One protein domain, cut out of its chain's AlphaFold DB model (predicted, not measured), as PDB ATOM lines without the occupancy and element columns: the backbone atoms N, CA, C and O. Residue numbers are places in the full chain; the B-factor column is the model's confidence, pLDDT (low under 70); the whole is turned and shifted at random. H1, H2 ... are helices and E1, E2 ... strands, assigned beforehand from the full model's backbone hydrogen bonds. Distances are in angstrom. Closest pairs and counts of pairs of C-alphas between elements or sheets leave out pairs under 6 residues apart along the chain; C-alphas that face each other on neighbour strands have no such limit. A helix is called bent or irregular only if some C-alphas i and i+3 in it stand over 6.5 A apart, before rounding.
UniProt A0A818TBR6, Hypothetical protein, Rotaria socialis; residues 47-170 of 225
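What this domain is: This is residues 47 to 170 of the 225 residues of the protein "Hypothetical protein" of Rotaria socialis (UniProt A0A818TBR6). A strongly twisted four-stranded sheet, E1 to E4, curls round helix H2, and the long kinked helix H1 packs on H2. Residues 51 to 59 of H1 also pack on a small hairpin, E5 and E6, mainly on E5, and the short helices H3 and H4 are grouped near this hairpin at one end of the domain. The printed part has 124 residues, with named elements in the order H1 E1 E2 E3 E4 H2 H3 E5 E6 H4, of mixed class. Both sheets, E1 E2 E3 E4 and E5 E6, are antiparallel. The whole is compact, with a radius of gyration of the C-alphas of 14.3 A and spans of 43 by 34 by 22 A.

Where its parts are: Begin with the sheet at C-alpha 78, (17.993, 62.886, -49.082), where E1 runs over residues 78 to 83, 14.8 A. E2 follows over 86 to 92, 19.4 A, E3 over 98 to 103, 17.0 A, and E4 over 109 to 113, 13.6 A. Then look for H2, residues 117 to 134, 25.5 A. Find C-alpha 47 at (27.910, 32.838, -57.955); from there H1 runs to residue 68, 30.3 A, with a kink of 42 degrees near residue 62. H1 is irregular: C-alphas 63 and 66 are 7.5 A apart. H3 is residues 140 to 145, E5 149 to 151, E6 162 to 164, and H4 165 to 168, ending at C-alpha (33.550, 33.085, -47.295).

How they stand to each other: E1 to E4 form a meander, each strand the antiparallel neighbour of the one before, with edge strands E1 and E4. Look for N 81 and O 88 at 2.8 A between E1 and E2, N 91 and O 100 at 2.8 A between E2 and E3, and N 101 and O 110 at 2.8 A between E3 and E4. H2 is on one face of this sheet, making two layers, a helix over a sheet; its closest C-alphas to E4 are Gly 112 and Ala 124, 3.7 A. H1 touches H2 at a steep tilt of 42 degrees, opposite ways, closest at the C-alphas of Val 53 and Gly 126, 5.1 A. H1 only grazes the sheet, with residues 59 to 67. The closest C-alphas of H1 and E5 are Ala 55 and Phe 150, 5.1 A. In the hairpin of E5 and E6, N 163 and O 150 are 2.7 A apart. H3 and H4 touch, closest at the C-alphas of Cys 144 and Cys 166, 4.5 A. In H2 and H3 every O i to N i+4 pair is within hydrogen-bond range, in H1 13 of 18, and H4 is too short for one.

The domain as a whole: The C-alphas of Lys 74 and Lys 170, the two farthest apart, are 44.2 A from each other. The printed part has no cut, and no link is long. Mean pLDDT of the printed part is 73.7; 58 residues are under 70, among them 47 to 77, 151 to 161 and 165 to 170.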
ATOM      1  N   VAL A  47      28.844  33.597 -58.800       55.19
ATOM      2  CA  VAL A  47      27.910  32.838 -57.955       55.19
ATOM      3  C   VAL A  47      27.910  33.371 -56.520       55.19
ATOM      4  O   VAL A  47      26.843  33.636 -55.973       55.19
ATOM      5  N   THR A  48      29.088  33.622 -55.941       58.38
ATOM      6  CA  THR A  48      29.233  34.205 -54.597       58.38
ATOM      7  C   THR A  48      28.618  35.601 -54.529       58.38
ATOM      8  O   THR A  48      27.942  35.937 -53.562       58.38
ATOM      9  N   THR A  49      28.791  36.401 -55.584       58.00
ATOM     10  CA  THR A  49      28.228  37.760 -55.660       58.00
ATOM     11  C   THR A  49      26.698  37.730 -55.628       58.00
ATOM     12  O   THR A  49      26.087  38.422 -54.816       58.00
ATOM     13  N   SER A  50      26.068  36.880 -56.443       55.22
ATOM     14  CA  SER A  50      24.604  36.731 -56.475       55.22
ATOM     15  C   SER A  50      24.022  36.232 -55.148       55.22
ATOM     16  O   SER A  50      22.951  36.679 -54.727       55.22
ATOM     17  N   LEU A  51      24.731  35.326 -54.472       59.84
ATOM     18  CA  LEU A  51      24.318  34.764 -53.186       59.84
ATOM     19  C   LEU A  51      24.350  35.835 -52.083       59.84
ATOM     20  O   LEU A  51      23.365  36.013 -51.369       59.84
ATOM     21  N   LEU A  52      25.418  36.636 -52.032       59.78
ATOM     22  CA  LEU A  52      25.555  37.765 -51.103       59.78
ATOM     23  C   LEU A  52      24.516  38.859 -51.343       59.78
ATOM     24  O   LEU A  52      23.962  39.398 -50.393       59.78
ATOM     25  N   VAL A  53      24.218  39.174 -52.604       62.03
ATOM     26  CA  VAL A  53      23.192  40.163 -52.967       62.03
ATOM     27  C   VAL A  53      21.812  39.731 -52.488       62.03
ATOM     28  O   VAL A  53      21.092  40.519 -51.874       62.03
ATOM     29  N   SER A  54      21.468  38.463 -52.706       59.91
ATOM     30  CA  SER A  54      20.181  37.899 -52.284       59.91
ATOM     31  C   SER A  54      20.061  37.875 -50.757       59.91
ATOM     32  O   SER A  54      19.007  38.173 -50.193       59.91
ATOM     33  N   ALA A  55      21.171  37.582 -50.085       58.88
ATOM     34  CA  ALA A  55      21.270  37.512 -48.640       58.88
ATOM     35  C   ALA A  55      21.334  38.911 -47.974       58.88
ATOM     36  O   ALA A  55      20.867  39.085 -46.854       58.88
ATOM     37  N   ALA A  56      21.826  39.949 -48.659       62.38
ATOM     38  CA  ALA A  56      21.907  41.325 -48.148       62.38
ATOM     39  C   ALA A  56      20.558  42.046 -48.055       62.38
ATOM     40  O   ALA A  56      20.393  42.955 -47.235       62.38
ATOM     41  N   LEU A  57      19.591  41.638 -48.876       66.69
ATOM     42  CA  LEU A  57      18.297  42.302 -49.018       66.69
ATOM     43  C   LEU A  57      17.574  42.555 -47.680       66.69
ATOM     44  O   LEU A  57      17.185  43.695 -47.417       66.69
ATOM     45  N   PRO A  58      17.421  41.561 -46.780       61.75
ATOM     46  CA  PRO A  58      16.676  41.743 -45.536       61.75
ATOM     47  C   PRO A  58      17.401  42.674 -44.560       61.75
ATOM     48  O   PRO A  58      16.754  43.391 -43.799       61.75
ATOM     49  N   MET A  59      18.737  42.688 -44.589       65.50
ATOM     50  CA  MET A  59      19.550  43.553 -43.734       65.50
ATOM     51  C   MET A  59      19.371  45.019 -44.124       65.50
ATOM     52  O   MET A  59      19.141  45.870 -43.266       65.50
ATOM     53  N   VAL A  60      19.413  45.309 -45.427       64.62
ATOM     54  CA  VAL A  60      19.188  46.666 -45.930       64.62
ATOM     55  C   VAL A  60      17.762  47.112 -45.630       64.62
ATOM     56  O   VAL A  60      17.563  48.209 -45.114       64.62
ATOM     57  N   LEU A  61      16.770  46.252 -45.862       66.25
ATOM     58  CA  LEU A  61      15.387  46.563 -45.511       66.25
ATOM     59  C   LEU A  61      15.242  46.896 -44.023       66.25
ATOM     60  O   LEU A  61      14.645  47.917 -43.702       66.25
ATOM     61  N   ASN A  62      15.844  46.110 -43.128       64.75
ATOM     62  CA  ASN A  62      15.801  46.348 -41.682       64.75
ATOM     63  C   ASN A  62      16.543  47.605 -41.236       64.75
ATOM     64  O   ASN A  62      16.146  48.240 -40.260       64.75
ATOM     65  N   LEU A  63      17.612  47.988 -41.933       64.25
ATOM     66  CA  LEU A  63      18.221  49.283 -41.695       64.25
ATOM     67  C   LEU A  63      17.163  50.351 -41.991       64.25
ATOM     68  O   LEU A  63      16.849  51.172 -41.127       64.25
ATOM     69  N   PHE A  64      16.578  50.362 -43.184       67.56
ATOM     70  CA  PHE A  64      15.740  51.467 -43.659       67.56
ATOM     71  C   PHE A  64      14.242  51.375 -43.307       67.56
ATOM     72  O   PHE A  64      13.504  52.309 -43.610       67.56
ATOM     73  N   THR A  65      13.762  50.336 -42.619       63.19
ATOM     74  CA  THR A  65      12.330  50.143 -42.294       63.19
ATOM     75  C   THR A  65      11.722  51.307 -41.515       63.19
ATOM     76  O   THR A  65      10.600  51.711 -41.809       63.19
ATOM     77  N   GLY A  66      12.463  51.908 -40.577       57.19
ATOM     78  CA  GLY A  66      12.009  53.103 -39.845       57.19
ATOM     79  C   GLY A  66      11.989  54.393 -40.682       57.19
ATOM     80  O   GLY A  66      11.350  55.371 -40.301       57.19
ATOM     81  N   LEU A  67      12.671  54.395 -41.829       59.41
ATOM     82  CA  LEU A  67      12.888  55.564 -42.689       59.41
ATOM     83  C   LEU A  67      11.936  55.603 -43.871       59.41
ATOM     84  O   LEU A  67      11.431  56.672 -44.204       59.41
ATOM     85  N   LEU A  68      11.613  54.436 -44.433       61.88
ATOM     86  CA  LEU A  68      10.615  54.319 -45.494       61.88
ATOM     87  C   LEU A  68       9.247  54.876 -45.053       61.88
ATOM     88  O   LEU A  68       8.522  55.423 -45.878       61.88
ATOM     89  N   GLY A  69       8.914  54.777 -43.758       56.47
ATOM     90  CA  GLY A  69       7.657  55.286 -43.197       56.47
ATOM     91  C   GLY A  69       7.640  56.782 -42.850       56.47
ATOM     92  O   GLY A  69       6.587  57.401 -42.950       56.47
ATOM     93  N   ASN A  70       8.780  57.374 -42.466       55.88
ATOM     94  CA  ASN A  70       8.835  58.745 -41.924       55.88
ATOM     95  C   ASN A  70       9.587  59.760 -42.802       55.88
ATOM     96  O   ASN A  70       9.308  60.955 -42.714       55.88
ATOM     97  N   LEU A  71      10.541  59.322 -43.627       52.94
ATOM     98  CA  LEU A  71      11.535  60.195 -44.270       52.94
ATOM     99  C   LEU A  71      11.431  60.258 -45.799       52.94
ATOM    100  O   LEU A  71      12.134  61.043 -46.414       52.94
ATOM    101  N   LEU A  72      10.533  59.482 -46.412       56.62
ATOM    102  CA  LEU A  72      10.321  59.449 -47.867       56.62
ATOM    103  C   LEU A  72       8.969  60.043 -48.280       56.62
ATOM    104  O   LEU A  72       8.363  59.625 -49.263       56.62
ATOM    105  N   SER A  73       8.480  61.019 -47.512       57.97
ATOM    106  CA  SER A  73       7.212  61.696 -47.803       57.97
ATOM    107  C   SER A  73       7.354  62.799 -48.857       57.97
ATOM    108  O   SER A  73       6.338  63.231 -49.407       57.97
ATOM    109  N   LYS A  74       8.580  63.248 -49.185       61.00
ATOM    110  CA  LYS A  74       8.816  64.268 -50.218       61.00
ATOM    111  C   LYS A  74       9.845  63.820 -51.271       61.00
ATOM    112  O   LYS A  74      10.894  63.282 -50.929       61.00
ATOM    113  N   PRO A  75       9.622  64.130 -52.563       56.47
ATOM    114  CA  PRO A  75      10.440  63.659 -53.693       56.47
ATOM    115  C   PRO A  75      11.884  64.203 -53.757       56.47
ATOM    116  O   PRO A  75      12.618  63.857 -54.677       56.47
ATOM    117  N   ASN A  76      12.310  65.029 -52.799       63.97
ATOM    118  CA  ASN A  76      13.674  65.558 -52.686       63.97
ATOM    119  C   ASN A  76      14.343  65.206 -51.353       63.97
ATOM    120  O   ASN A  76      15.416  65.737 -51.064       63.97
ATOM    121  N   ASP A  77      13.723  64.346 -50.546       67.88
ATOM    122  CA  ASP A  77      14.341  63.915 -49.304       67.88
ATOM    123  C   ASP A  77      15.600  63.103 -49.630       67.88
ATOM    124  O   ASP A  77      15.623  62.220 -50.496       67.88
ATOM    125  N   ILE A  78      16.682  63.499 -48.971       77.94
ATOM    126  CA  ILE A  78      17.993  62.886 -49.082       77.94
ATOM    127  C   ILE A  78      18.361  62.414 -47.692       77.94
ATOM    128  O   ILE A  78      18.330  63.187 -46.734       77.94
ATOM    129  N   GLU A  79      18.790  61.168 -47.600       80.88
ATOM    130  CA  GLU A  79      19.245  60.592 -46.351       80.88
ATOM    131  C   GLU A  79      20.668  60.075 -46.498       80.88
ATOM    132  O   GLU A  79      21.036  59.523 -47.530       80.88
ATOM    133  N   ASN A  80      21.495  60.261 -45.472       82.62
ATOM    134  CA  ASN A  80      22.854  59.733 -45.461       82.62
ATOM    135  C   ASN A  80      22.953  58.644 -44.407       82.62
ATOM    136  O   ASN A  80      22.573  58.864 -43.258       82.62
ATOM    137  N   ARG A  81      23.512  57.495 -44.781       81.31
ATOM    138  CA  ARG A  81      23.633  56.358 -43.881       81.31
ATOM    139  C   ARG A  81      24.826  55.489 -44.207       81.31
ATOM    140  O   ARG A  81      25.298  55.474 -45.334       81.31
ATOM    141  N   VAL A  82      25.297  54.742 -43.220       76.38
ATOM    142  CA  VAL A  82      26.324  53.727 -43.435       76.38
ATOM    143  C   VAL A  82      25.649  52.430 -43.876       76.38
ATOM    144  O   VAL A  82      24.831  51.882 -43.141       76.38
ATOM    145  N   VAL A  83      25.973  51.957 -45.078       78.88
ATOM    146  CA  VAL A  83      25.542  50.652 -45.605       78.88
ATOM    147  C   VAL A  83      26.791  49.920 -46.071       78.88
ATOM    148  O   VAL A  83      27.646  50.513 -46.726       78.88
ATOM    149  N   TYR A  84      26.922  48.647 -45.699       77.88
ATOM    150  CA  TYR A  84      28.123  47.847 -45.969       77.88
ATOM    151  C   TYR A  84      29.422  48.490 -45.440       77.88
ATOM    152  O   TYR A  84      30.454  48.443 -46.105       77.88
ATOM    153  N   GLY A  85      29.357  49.181 -44.295       74.12
ATOM    154  CA  GLY A  85      30.495  49.919 -43.727       74.12
ATOM    155  C   GLY A  85      30.880  51.199 -44.484       74.12
ATOM    156  O   GLY A  85      31.883  51.830 -44.159       74.12
ATOM    157  N   ARG A  86      30.102  51.621 -45.492       81.12
ATOM    158  CA  ARG A  86      30.423  52.769 -46.359       81.12
ATOM    159  C   ARG A  86      29.346  53.860 -46.312       81.12
ATOM    160  O   ARG A  86      28.162  53.540 -46.190       81.12
ATOM    161  N   PRO A  87      29.720  55.152 -46.414       84.56
ATOM    162  CA  PRO A  87      28.773  56.262 -46.383       84.56
ATOM    163  C   PRO A  87      27.972  56.337 -47.689       84.56
ATOM    164  O   PRO A  87      28.439  56.844 -48.710       84.56
ATOM    165  N   MET A  88      26.730  55.879 -47.621       89.50
ATOM    166  CA  MET A  88      25.753  55.943 -48.696       89.50
ATOM    167  C   MET A  88      24.826  57.142 -48.538       89.50
ATOM    168  O   MET A  88      24.523  57.602 -47.435       89.50
ATOM    169  N   GLN A  89      24.335  57.625 -49.669       89.81
ATOM    170  CA  GLN A  89      23.252  58.580 -49.761       89.81
ATOM    171  C   GLN A  89      22.066  57.929 -50.467       89.81
ATOM    172  O   GLN A  89      22.212  57.411 -51.569       89.81
ATOM    173  N   LEU A  90      20.902  57.977 -49.833       88.06
ATOM    174  CA  LEU A  90      19.629  57.533 -50.375       88.06
ATOM    175  C   LEU A  90      18.831  58.746 -50.844       88.06
ATOM    176  O   LEU A  90      18.787  59.771 -50.161       88.06
ATOM    177  N   LYS A  91      18.209  58.631 -52.015       88.06
ATOM    178  CA  LYS A  91      17.363  59.666 -52.608       88.06
ATOM    179  C   LYS A  91      16.178  59.035 -53.338       88.06
ATOM    180  O   LYS A  91      16.328  57.996 -53.971       88.06
ATOM    181  N   LEU A  92      15.018  59.690 -53.321       84.88
ATOM    182  CA  LEU A  92      13.897  59.322 -54.195       84.88
ATOM    183  C   LEU A  92      14.118  59.813 -55.622       84.88
ATOM    184  O   LEU A  92      14.424  60.985 -55.850       84.88
ATOM    185  N   CYS A  93      13.918  58.935 -56.600       79.69
ATOM    186  CA  CYS A  93      14.074  59.281 -58.009       79.69
ATOM    187  C   CYS A  93      12.735  59.571 -58.686       79.69
ATOM    188  O   CYS A  93      12.409  58.925 -59.665       79.69
ATOM    189  N   GLY A  94      11.985  60.561 -58.183       70.81
ATOM    190  CA  GLY A  94      10.903  61.296 -58.872       70.81
ATOM    191  C   GLY A  94       9.674  60.529 -59.404       70.81
ATOM    192  O   GLY A  94       8.621  61.141 -59.554       70.81
ATOM    193  N   SER A  95       9.774  59.234 -59.688       69.44
ATOM    194  CA  SER A  95       8.695  58.338 -60.085       69.44
ATOM    195  C   SER A  95       8.207  57.531 -58.886       69.44
ATOM    196  O   SER A  95       8.941  57.344 -57.912       69.44
ATOM    197  N   GLU A  96       6.982  57.017 -58.974       72.12
ATOM    198  CA  GLU A  96       6.433  56.104 -57.970       72.12
ATOM    199  C   GLU A  96       7.386  54.913 -57.766       72.12
ATOM    200  O   GLU A  96       7.863  54.319 -58.735       72.12
ATOM    201  N   ASN A  97       7.704  54.614 -56.501       81.81
ATOM    202  CA  ASN A  97       8.538  53.483 -56.081       81.81
ATOM    203  C   ASN A  97       9.916  53.404 -56.769       81.81
ATOM    204  O   ASN A  97      10.314  52.365 -57.298       81.81
ATOM    205  N   CYS A  98      10.651  54.519 -56.756       86.19
ATOM    206  CA  CYS A  98      12.021  54.603 -57.259       86.19
ATOM    207  C   CYS A  98      12.968  55.122 -56.180       86.19
ATOM    208  O   CYS A  98      12.759  56.208 -55.626       86.19
ATOM    209  N   ILE A  99      14.049  54.378 -55.937       88.12
ATOM    210  CA  ILE A  99      15.100  54.755 -54.991       88.12
ATOM    211  C   ILE A  99      16.453  54.772 -55.690       88.12
ATOM    212  O   ILE A  99      16.821  53.858 -56.417       88.12
ATOM    213  N   GLN A 100      17.212  55.827 -55.439       91.38
ATOM    214  CA  GLN A 100      18.583  55.997 -55.873       91.38
ATOM    215  C   GLN A 100      19.506  55.893 -54.659       91.38
ATOM    216  O   GLN A 100      19.295  56.569 -53.651       91.38
ATOM    217  N   LEU A 101      20.551  55.080 -54.776       92.12
ATOM    218  CA  LEU A 101      21.650  55.001 -53.823       92.12
ATOM    219  C   LEU A 101      22.925  55.545 -54.461       92.12
ATOM    220  O   LEU A 101      23.223  55.256 -55.617       92.12
ATOM    221  N   LEU A 102      23.690  56.317 -53.700       92.62
ATOM    222  CA  LEU A 102      24.982  56.875 -54.088       92.62
ATOM    223  C   LEU A 102      26.022  56.528 -53.019       92.62
ATOM    224  O   LEU A 102      25.872  56.941 -51.872       92.62
ATOM    225  N   ASP A 103      27.101  55.838 -53.391       92.44
ATOM    226  CA  ASP A 103      28.288  55.718 -52.536       92.44
ATOM    227  C   ASP A 103      29.101  57.008 -52.621       92.44
ATOM    228  O   ASP A 103      29.709  57.305 -53.652       92.44
ATOM    229  N   LYS A 104      29.156  57.774 -51.528       87.44
ATOM    230  CA  LYS A 104      29.899  59.041 -51.501       87.44
ATOM    231  C   LYS A 104      31.401  58.851 -51.670       87.44
ATOM    232  O   LYS A 104      32.068  59.766 -52.140       87.44
ATOM    233  N   GLY A 105      31.933  57.692 -51.278       83.75
ATOM    234  CA  GLY A 105      33.363  57.412 -51.379       83.75
ATOM    235  C   GLY A 105      33.821  57.147 -52.811       83.75
ATOM    236  O   GLY A 105      34.944  57.489 -53.164       83.75
ATOM    237  N   SER A 106      32.964  56.546 -53.640       86.81
ATOM    238  CA  SER A 106      33.321  56.132 -55.006       86.81
ATOM    239  C   SER A 106      32.576  56.871 -56.116       86.81
ATOM    240  O   SER A 106      32.958  56.761 -57.281       86.81
ATOM    241  N   GLY A 107      31.511  57.602 -55.788       90.00
ATOM    242  CA  GLY A 107      30.631  58.248 -56.761       90.00
ATOM    243  C   GLY A 107      29.718  57.278 -57.520       90.00
ATOM    244  O   GLY A 107      29.008  57.701 -58.434       90.00
ATOM    245  N   ILE A 108      29.718  55.985 -57.177       91.81
ATOM    246  CA  ILE A 108      28.837  55.000 -57.810       91.81
ATOM    247  C   ILE A 108      27.402  55.298 -57.423       91.81
ATOM    248  O   ILE A 108      27.087  55.458 -56.248       91.81
ATOM    249  N   THR A 109      26.539  55.331 -58.429       93.31
ATOM    250  CA  THR A 109      25.106  55.517 -58.258       93.31
ATOM    251  C   THR A 109      24.375  54.300 -58.793       93.31
ATOM    252  O   THR A 109      24.634  53.879 -59.921       93.31
ATOM    253  N   THR A 110      23.429  53.778 -58.023       93.50
ATOM    254  CA  THR A 110      22.486  52.755 -58.472       93.50
ATOM    255  C   THR A 110      21.064  53.243 -58.284       93.50
ATOM    256  O   THR A 110      20.770  54.049 -57.401       93.50
ATOM    257  N   VAL A 111      20.178  52.794 -59.164       91.62
ATOM    258  CA  VAL A 111      18.757  53.128 -59.129       91.62
ATOM    259  C   VAL A 111      18.000  51.820 -59.106       91.62
ATOM    260  O   VAL A 111      18.196  51.002 -59.999       91.62
ATOM    261  N   GLY A 112      17.160  51.648 -58.096       89.81
ATOM    262  CA  GLY A 112      16.267  50.513 -57.968       89.81
ATOM    263  C   GLY A 112      14.817  50.913 -58.167       89.81
ATOM    264  O   GLY A 112      14.413  52.048 -57.878       89.81
ATOM    265  N   LYS A 113      14.039  49.973 -58.692       88.75
ATOM    266  CA  LYS A 113      12.609  50.141 -58.972       88.75
ATOM    267  C   LYS A 113      11.838  48.927 -58.470       88.75
ATOM    268  O   LYS A 113      12.375  47.828 -58.428       88.75
ATOM    269  N   GLY A 114      10.570  49.116 -58.126       85.00
ATOM    270  CA  GLY A 114       9.713  48.013 -57.699       85.00
ATOM    271  C   GLY A 114       8.243  48.401 -57.610       85.00
ATOM    272  O   GLY A 114       7.873  49.553 -57.834       85.00
ATOM    273  N   GLY A 115       7.395  47.438 -57.252       82.94
ATOM    274  CA  GLY A 115       5.992  47.674 -56.910       82.94
ATOM    275  C   GLY A 115       5.808  48.354 -55.548       82.94
ATOM    276  O   GLY A 115       4.720  48.840 -55.245       82.94
ATOM    277  N   SER A 116       6.868  48.421 -54.735       83.81
ATOM    278  CA  SER A 116       6.911  49.118 -53.447       83.81
ATOM    279  C   SER A 116       8.262  49.802 -53.220       83.81
ATOM    280  O   SER A 116       9.263  49.457 -53.849       83.81
ATOM    281  N   MET A 117       8.317  50.748 -52.279       80.12
ATOM    282  CA  MET A 117       9.572  51.390 -51.864       80.12
ATOM    283  C   MET A 117      10.558  50.395 -51.244       80.12
ATOM    284  O   MET A 117      11.763  50.532 -51.425       80.12
ATOM    285  N   GLN A 118      10.062  49.377 -50.536       80.44
ATOM    286  CA  GLN A 118      10.879  48.290 -49.999       80.44
ATOM    287  C   GLN A 118      11.570  47.533 -51.136       80.44
ATOM    288  O   GLN A 118      12.782  47.340 -51.107       80.44
ATOM    289  N   GLU A 119      10.812  47.148 -52.157       79.12
ATOM    290  CA  GLU A 119      11.349  46.434 -53.315       79.12
ATOM    291  C   GLU A 119      12.350  47.297 -54.093       79.12
ATOM    292  O   GLU A 119      13.453  46.840 -54.378       79.12
ATOM    293  N   ALA A 120      12.027  48.573 -54.329       85.19
ATOM    294  CA  ALA A 120      12.923  49.517 -54.993       85.19
ATOM    295  C   ALA A 120      14.232  49.740 -54.219       85.19
ATOM    296  O   ALA A 120      15.305  49.817 -54.818       85.19
ATOM    297  N   LEU A 121      14.170  49.824 -52.887       85.25
ATOM    298  CA  LEU A 121      15.360  49.914 -52.041       85.25
ATOM    299  C   LEU A 121      16.187  48.634 -52.127       85.25
ATOM    300  O   LEU A 121      17.411  48.692 -52.237       85.25
ATOM    301  N   GLY A 122      15.507  47.492 -52.059       80.44
ATOM    302  CA  GLY A 122      16.117  46.185 -52.181       80.44
ATOM    303  C   GLY A 122      16.908  46.059 -53.482       80.44
ATOM    304  O   GLY A 122      18.111  45.807 -53.442       80.44
ATOM    305  N   ASP A 123      16.264  46.360 -54.608       83.44
ATOM    306  CA  ASP A 123      16.859  46.371 -55.947       83.44
ATOM    307  C   ASP A 123      18.058  47.338 -56.040       83.44
ATOM    308  O   ASP A 123      19.163  46.942 -56.421       83.44
ATOM    309  N   ALA A 124      17.898  48.585 -55.570       88.56
ATOM    310  CA  ALA A 124      18.969  49.585 -55.578       88.56
ATOM    311  C   ALA A 124      20.192  49.117 -54.777       88.56
ATOM    312  O   ALA A 124      21.339  49.318 -55.192       88.56
ATOM    313  N   SER A 125      19.947  48.514 -53.611       86.25
ATOM    314  CA  SER A 125      20.989  48.056 -52.694       86.25
ATOM    315  C   SER A 125      21.719  46.820 -53.204       86.25
ATOM    316  O   SER A 125      22.946  46.775 -53.131       86.25
ATOM    317  N   GLY A 126      20.994  45.880 -53.816       82.56
ATOM    318  CA  GLY A 126      21.583  44.724 -54.478       82.56
ATOM    319  C   GLY A 126      22.486  45.147 -55.633       82.56
ATOM    320  O   GLY A 126      23.650  44.753 -55.683       82.56
ATOM    321  N   ALA A 127      22.004  46.047 -56.496       86.31
ATOM    322  CA  ALA A 127      22.809  46.616 -57.576       86.31
ATOM    323  C   ALA A 127      24.052  47.364 -57.055       86.31
ATOM    324  O   ALA A 127      25.124  47.298 -57.671       86.31
ATOM    325  N   MET A 128      23.930  48.071 -55.923       90.75
ATOM    326  CA  MET A 128      25.051  48.770 -55.289       90.75
ATOM    327  C   MET A 128      26.101  47.777 -54.793       90.75
ATOM    328  O   MET A 128      27.280  47.939 -55.097       90.75
ATOM    329  N   LEU A 129      25.680  46.737 -54.069       84.88
ATOM    330  CA  LEU A 129      26.582  45.711 -53.552       84.88
ATOM    331  C   LEU A 129      27.344  45.020 -54.688       84.88
ATOM    332  O   LEU A 129      28.571  44.949 -54.634       84.88
ATOM    333  N   THR A 130      26.648  44.613 -55.756       81.50
ATOM    334  CA  THR A 130      27.281  44.060 -56.965       81.50
ATOM    335  C   THR A 130      28.322  45.020 -57.533       81.50
ATOM    336  O   THR A 130      29.471  44.638 -57.737       81.50
ATOM    337  N   SER A 131      27.960  46.294 -57.717       84.81
ATOM    338  CA  SER A 131      28.863  47.304 -58.286       84.81
ATOM    339  C   SER A 131      30.122  47.518 -57.438       84.81
ATOM    340  O   SER A 131      31.209  47.725 -57.983       84.81
ATOM    341  N   LEU A 132      29.994  47.478 -56.110       84.06
ATOM    342  CA  LEU A 132      31.115  47.624 -55.181       84.06
ATOM    343  C   LEU A 132      32.047  46.406 -55.206       84.06
ATOM    344  O   LEU A 132      33.267  46.588 -55.200       84.06
ATOM    345  N   LEU A 133      31.486  45.195 -55.273       80.75
ATOM    346  CA  LEU A 133      32.245  43.944 -55.357       80.75
ATOM    347  C   LEU A 133      32.974  43.825 -56.705       80.75
ATOM    348  O   LEU A 133      34.182  43.585 -56.738       80.75
ATOM    349  N   GLU A 134      32.288  44.080 -57.823       79.69
ATOM    350  CA  GLU A 134      32.873  44.016 -59.171       79.69
ATOM    351  C   GLU A 134      34.023  45.013 -59.358       79.69
ATOM    352  O   GLU A 134      35.045  44.699 -59.977       79.69
ATOM    353  N   ARG A 135      33.884  46.216 -58.788       78.06
ATOM    354  CA  ARG A 135      34.911  47.267 -58.841       78.06
ATOM    355  C   ARG A 135      35.970  47.142 -57.747       78.06
ATOM    356  O   ARG A 135      36.858  47.989 -57.693       78.06
ATOM    357  N   ARG A 136      35.904  46.103 -56.904       74.44
ATOM    358  CA  ARG A 136      36.831  45.857 -55.780       74.44
ATOM    359  C   ARG A 136      36.929  47.027 -54.800       74.44
ATOM    360  O   ARG A 136      37.971  47.260 -54.198       74.44
ATOM    361  N   LEU A 137      35.847  47.785 -54.669       78.88
ATOM    362  CA  LEU A 137      35.723  48.843 -53.668       78.88
ATOM    363  C   LEU A 137      35.249  48.281 -52.332       78.88
ATOM    364  O   LEU A 137      35.421  48.916 -51.298       78.88
ATOM    365  N   LEU A 138      34.652  47.097 -52.372       77.88
ATOM    366  CA  LEU A 138      34.329  46.288 -51.220       77.88
ATOM    367  C   LEU A 138      34.910  44.899 -51.468       77.88
ATOM    368  O   LEU A 138      34.739  44.335 -52.550       77.88
ATOM    369  N   SER A 139      35.624  44.367 -50.488       73.19
ATOM    370  CA  SER A 139      36.103  42.990 -50.493       73.19
ATOM    371  C   SER A 139      35.342  42.154 -49.465       73.19
ATOM    372  O   SER A 139      34.748  42.682 -48.523       73.19
ATOM    373  N   MET A 140      35.407  40.827 -49.597       69.19
ATOM    374  CA  MET A 140      34.901  39.924 -48.555       69.19
ATOM    375  C   MET A 140      35.592  40.146 -47.207       69.19
ATOM    376  O   MET A 140      34.977  39.945 -46.164       69.19
ATOM    377  N   HIS A 141      36.846  40.604 -47.220       65.88
ATOM    378  CA  HIS A 141      37.575  40.942 -46.006       65.88
ATOM    379  C   HIS A 141      36.986  42.174 -45.306       65.88
ATOM    380  O   HIS A 141      36.856  42.175 -44.086       65.88
ATOM    381  N   ASP A 142      36.570  43.189 -46.070       65.25
ATOM    382  CA  ASP A 142      35.914  44.378 -45.515       65.25
ATOM    383  C   ASP A 142      34.555  44.020 -44.905       65.25
ATOM    384  O   ASP A 142      34.254  44.421 -43.786       65.25
ATOM    385  N   LEU A 143      33.766  43.193 -45.600       72.00
ATOM    386  CA  LEU A 143      32.488  42.687 -45.087       72.00
ATOM    387  C   LEU A 143      32.662  41.872 -43.794       72.00
ATOM    388  O   LEU A 143      31.894  42.050 -42.848       72.00
ATOM    389  N   CYS A 144      33.698  41.032 -43.740       68.94
ATOM    390  CA  CYS A 144      34.069  40.268 -42.552       68.94
ATOM    391  C   CYS A 144      34.471  41.169 -41.378       68.94
ATOM    392  O   CYS A 144      34.001  40.975 -40.259       68.94
ATOM    393  N   ARG A 145      35.326  42.171 -41.621       69.12
ATOM    394  CA  ARG A 145      35.808  43.096 -40.585       69.12
ATOM    395  C   ARG A 145      34.672  43.892 -39.948       69.12
ATOM    396  O   ARG A 145      34.702  44.141 -38.747       69.12
ATOM    397  N   GLU A 146      33.681  44.270 -40.744       67.44
ATOM    398  CA  GLU A 146      32.487  44.973 -40.271       67.44
ATOM    399  C   GLU A 146      31.451  44.026 -39.637       67.44
ATOM    400  O   GLU A 146      30.355  44.465 -39.290       67.44
ATOM    401  N   HIS A 147      31.780  42.734 -39.477       68.75
ATOM    402  CA  HIS A 147      30.896  41.693 -38.944       68.75
ATOM    403  C   HIS A 147      29.523  41.684 -39.628       68.75
ATOM    404  O   HIS A 147      28.474  41.542 -38.995       68.75
ATOM    405  N   ILE A 148      29.527  41.871 -40.949       68.00
ATOM    406  CA  ILE A 148      28.306  41.828 -41.742       68.00
ATOM    407  C   ILE A 148      27.978  40.362 -41.998       68.00
ATOM    408  O   ILE A 148      28.658  39.679 -42.767       68.00
ATOM    409  N   HIS A 149      26.926  39.901 -41.336       71.12
ATOM    410  CA  HIS A 149      26.330  38.590 -41.540       71.12
ATOM    411  C   HIS A 149      25.130  38.718 -42.473       71.12
ATOM    412  O   HIS A 149      24.373  39.692 -42.398       71.12
ATOM    413  N   PHE A 150      24.957  37.740 -43.357       71.44
ATOM    414  CA  PHE A 150      23.826  37.726 -44.275       71.44
ATOM    415  C   PHE A 150      22.905  36.538 -43.987       71.44
ATOM    416  O   PHE A 150      23.398  35.423 -43.879       71.44
ATOM    417  N   PRO A 151      21.579  36.707 -43.881       67.25
ATOM    418  CA  PRO A 151      20.669  35.571 -43.748       67.25
ATOM    419  C   PRO A 151      20.793  34.613 -44.937       67.25
ATOM    420  O   PRO A 151      20.863  35.059 -46.081       67.25
ATOM    421  N   HIS A 152      20.754  33.305 -44.679       69.81
ATOM    422  CA  HIS A 152      20.798  32.301 -45.739       69.81
ATOM    423  C   HIS A 152      19.667  32.528 -46.773       69.81
ATOM    424  O   HIS A 152      18.526  32.795 -46.374       69.81
ATOM    425  N   PRO A 153      19.943  32.455 -48.095       62.94
ATOM    426  CA  PRO A 153      18.947  32.729 -49.136       62.94
ATOM    427  C   PRO A 153      17.795  31.716 -49.136       62.94
ATOM    428  O   PRO A 153      16.656  32.082 -49.415       62.94
ATOM    429  N   ASP A 154      18.071  30.463 -48.768       66.50
ATOM    430  CA  ASP A 154      17.056  29.426 -48.565       66.50
ATOM    431  C   ASP A 154      16.591  29.406 -47.102       66.50
ATOM    432  O   ASP A 154      17.067  28.619 -46.286       66.50
ATOM    433  N   LYS A 155      15.686  30.321 -46.747       64.38
ATOM    434  CA  LYS A 155      15.152  30.413 -45.378       64.38
ATOM    435  C   LYS A 155      14.232  29.253 -45.003       64.38
ATOM    436  O   LYS A 155      14.020  29.035 -43.812       64.38
ATOM    437  N   GLU A 156      13.664  28.555 -45.985       69.12
ATOM    438  CA  GLU A 156      12.747  27.439 -45.743       69.12
ATOM    439  C   GLU A 156      13.510  26.213 -45.244       69.12
ATOM    440  O   GLU A 156      13.079  25.574 -44.285       69.12
ATOM    441  N   ASN A 157      14.679  25.939 -45.830       65.44
ATOM    442  CA  ASN A 157      15.518  24.812 -45.423       65.44
ATOM    443  C   ASN A 157      16.605  25.193 -44.404       65.44
ATOM    444  O   ASN A 157      17.087  24.321 -43.682       65.44
ATOM    445  N   CYS A 158      16.967  26.479 -44.303       63.34
ATOM    446  CA  CYS A 158      18.068  26.971 -43.465       63.34
ATOM    447  C   CYS A 158      17.634  28.110 -42.535       63.34
ATOM    448  O   CYS A 158      18.246  29.182 -42.475       63.34
ATOM    449  N   ALA A 159      16.550  27.884 -41.795       67.81
ATOM    450  CA  ALA A 159      16.066  28.831 -40.801       67.81
ATOM    451  C   ALA A 159      17.137  29.102 -39.724       67.81
ATOM    452  O   ALA A 159      17.679  28.175 -39.126       67.81
ATOM    453  N   ASN A 160      17.396  30.384 -39.445       69.88
ATOM    454  CA  ASN A 160      18.402  30.881 -38.489       69.88
ATOM    455  C   ASN A 160      19.871  30.636 -38.873       69.88
ATOM    456  O   ASN A 160      20.751  30.832 -38.038       69.88
ATOM    457  N   VAL A 161      20.147  30.232 -40.114       69.69
ATOM    458  CA  VAL A 161      21.519  30.167 -40.620       69.69
ATOM    459  C   VAL A 161      21.899  31.530 -41.190       69.69
ATOM    460  O   VAL A 161      21.176  32.110 -42.008       69.69
ATOM    461  N   GLU A 162      23.038  32.043 -40.744       70.81
ATOM    462  CA  GLU A 162      23.638  33.267 -41.253       70.81
ATOM    463  C   GLU A 162      24.952  32.931 -41.951       70.81
ATOM    464  O   GLU A 162      25.806  32.235 -41.413       70.81
ATOM    465  N   ILE A 163      25.112  33.460 -43.154       69.38
ATOM    466  CA  ILE A 163      26.340  33.413 -43.924       69.38
ATOM    467  C   ILE A 163      27.336  34.350 -43.253       69.38
ATOM    468  O   ILE A 163      27.170  35.579 -43.240       69.38
ATOM    469  N   ASN A 164      28.393  33.759 -42.709       70.69
ATOM    470  CA  ASN A 164      29.508  34.495 -42.154       70.69
ATOM    471  C   ASN A 164      30.467  34.898 -43.278       70.69
ATOM    472  O   ASN A 164      31.184  34.083 -43.857       70.69
ATOM    473  N   THR A 165      30.531  36.194 -43.567       67.81
ATOM    474  CA  THR A 165      31.417  36.739 -44.606       67.81
ATOM    475  C   THR A 165      32.897  36.477 -44.331       67.81
ATOM    476  O   THR A 165      33.687  36.394 -45.273       67.81
ATOM    477  N   CYS A 166      33.280  36.264 -43.067       65.19
ATOM    478  CA  CYS A 166      34.624  35.825 -42.702       65.19
ATOM    479  C   CYS A 166      34.926  34.396 -43.152       65.19
ATOM    480  O   CYS A 166      36.067  34.102 -43.508       65.19
ATOM    481  N   GLU A 167      33.932  33.512 -43.165       64.06
ATOM    482  CA  GLU A 167      34.097  32.129 -43.618       64.06
ATOM    483  C   GLU A 167      34.204  32.066 -45.139       64.06
ATOM    484  O   GLU A 167      35.112  31.412 -45.643       64.06
ATOM    485  N   LEU A 168      33.429  32.891 -45.846       61.94
ATOM    486  CA  LEU A 168      33.550  33.085 -47.295       61.94
ATOM    487  C   LEU A 168      34.858  33.765 -47.732       61.94
ATOM    488  O   LEU A 168      35.263  33.655 -48.888       61.94
ATOM    489  N   SER A 169      35.503  34.520 -46.836       53.28
ATOM    490  CA  SER A 169      36.801  35.152 -47.107       53.28
ATOM    491  C   SER A 169      37.970  34.172 -47.019       53.28
ATOM    492  O   SER A 169      39.058  34.461 -47.526       53.28
ATOM    493  N   LYS A 170      37.756  33.004 -46.393       50.53
ATOM    494  CA  LYS A 170      38.725  31.916 -46.473       50.53
ATOM    495  C   LYS A 170      38.754  31.480 -47.935       50.53
ATOM    496  O   LYS A 170      37.691  31.339 -48.536       50.53
TER     497      LYS A 170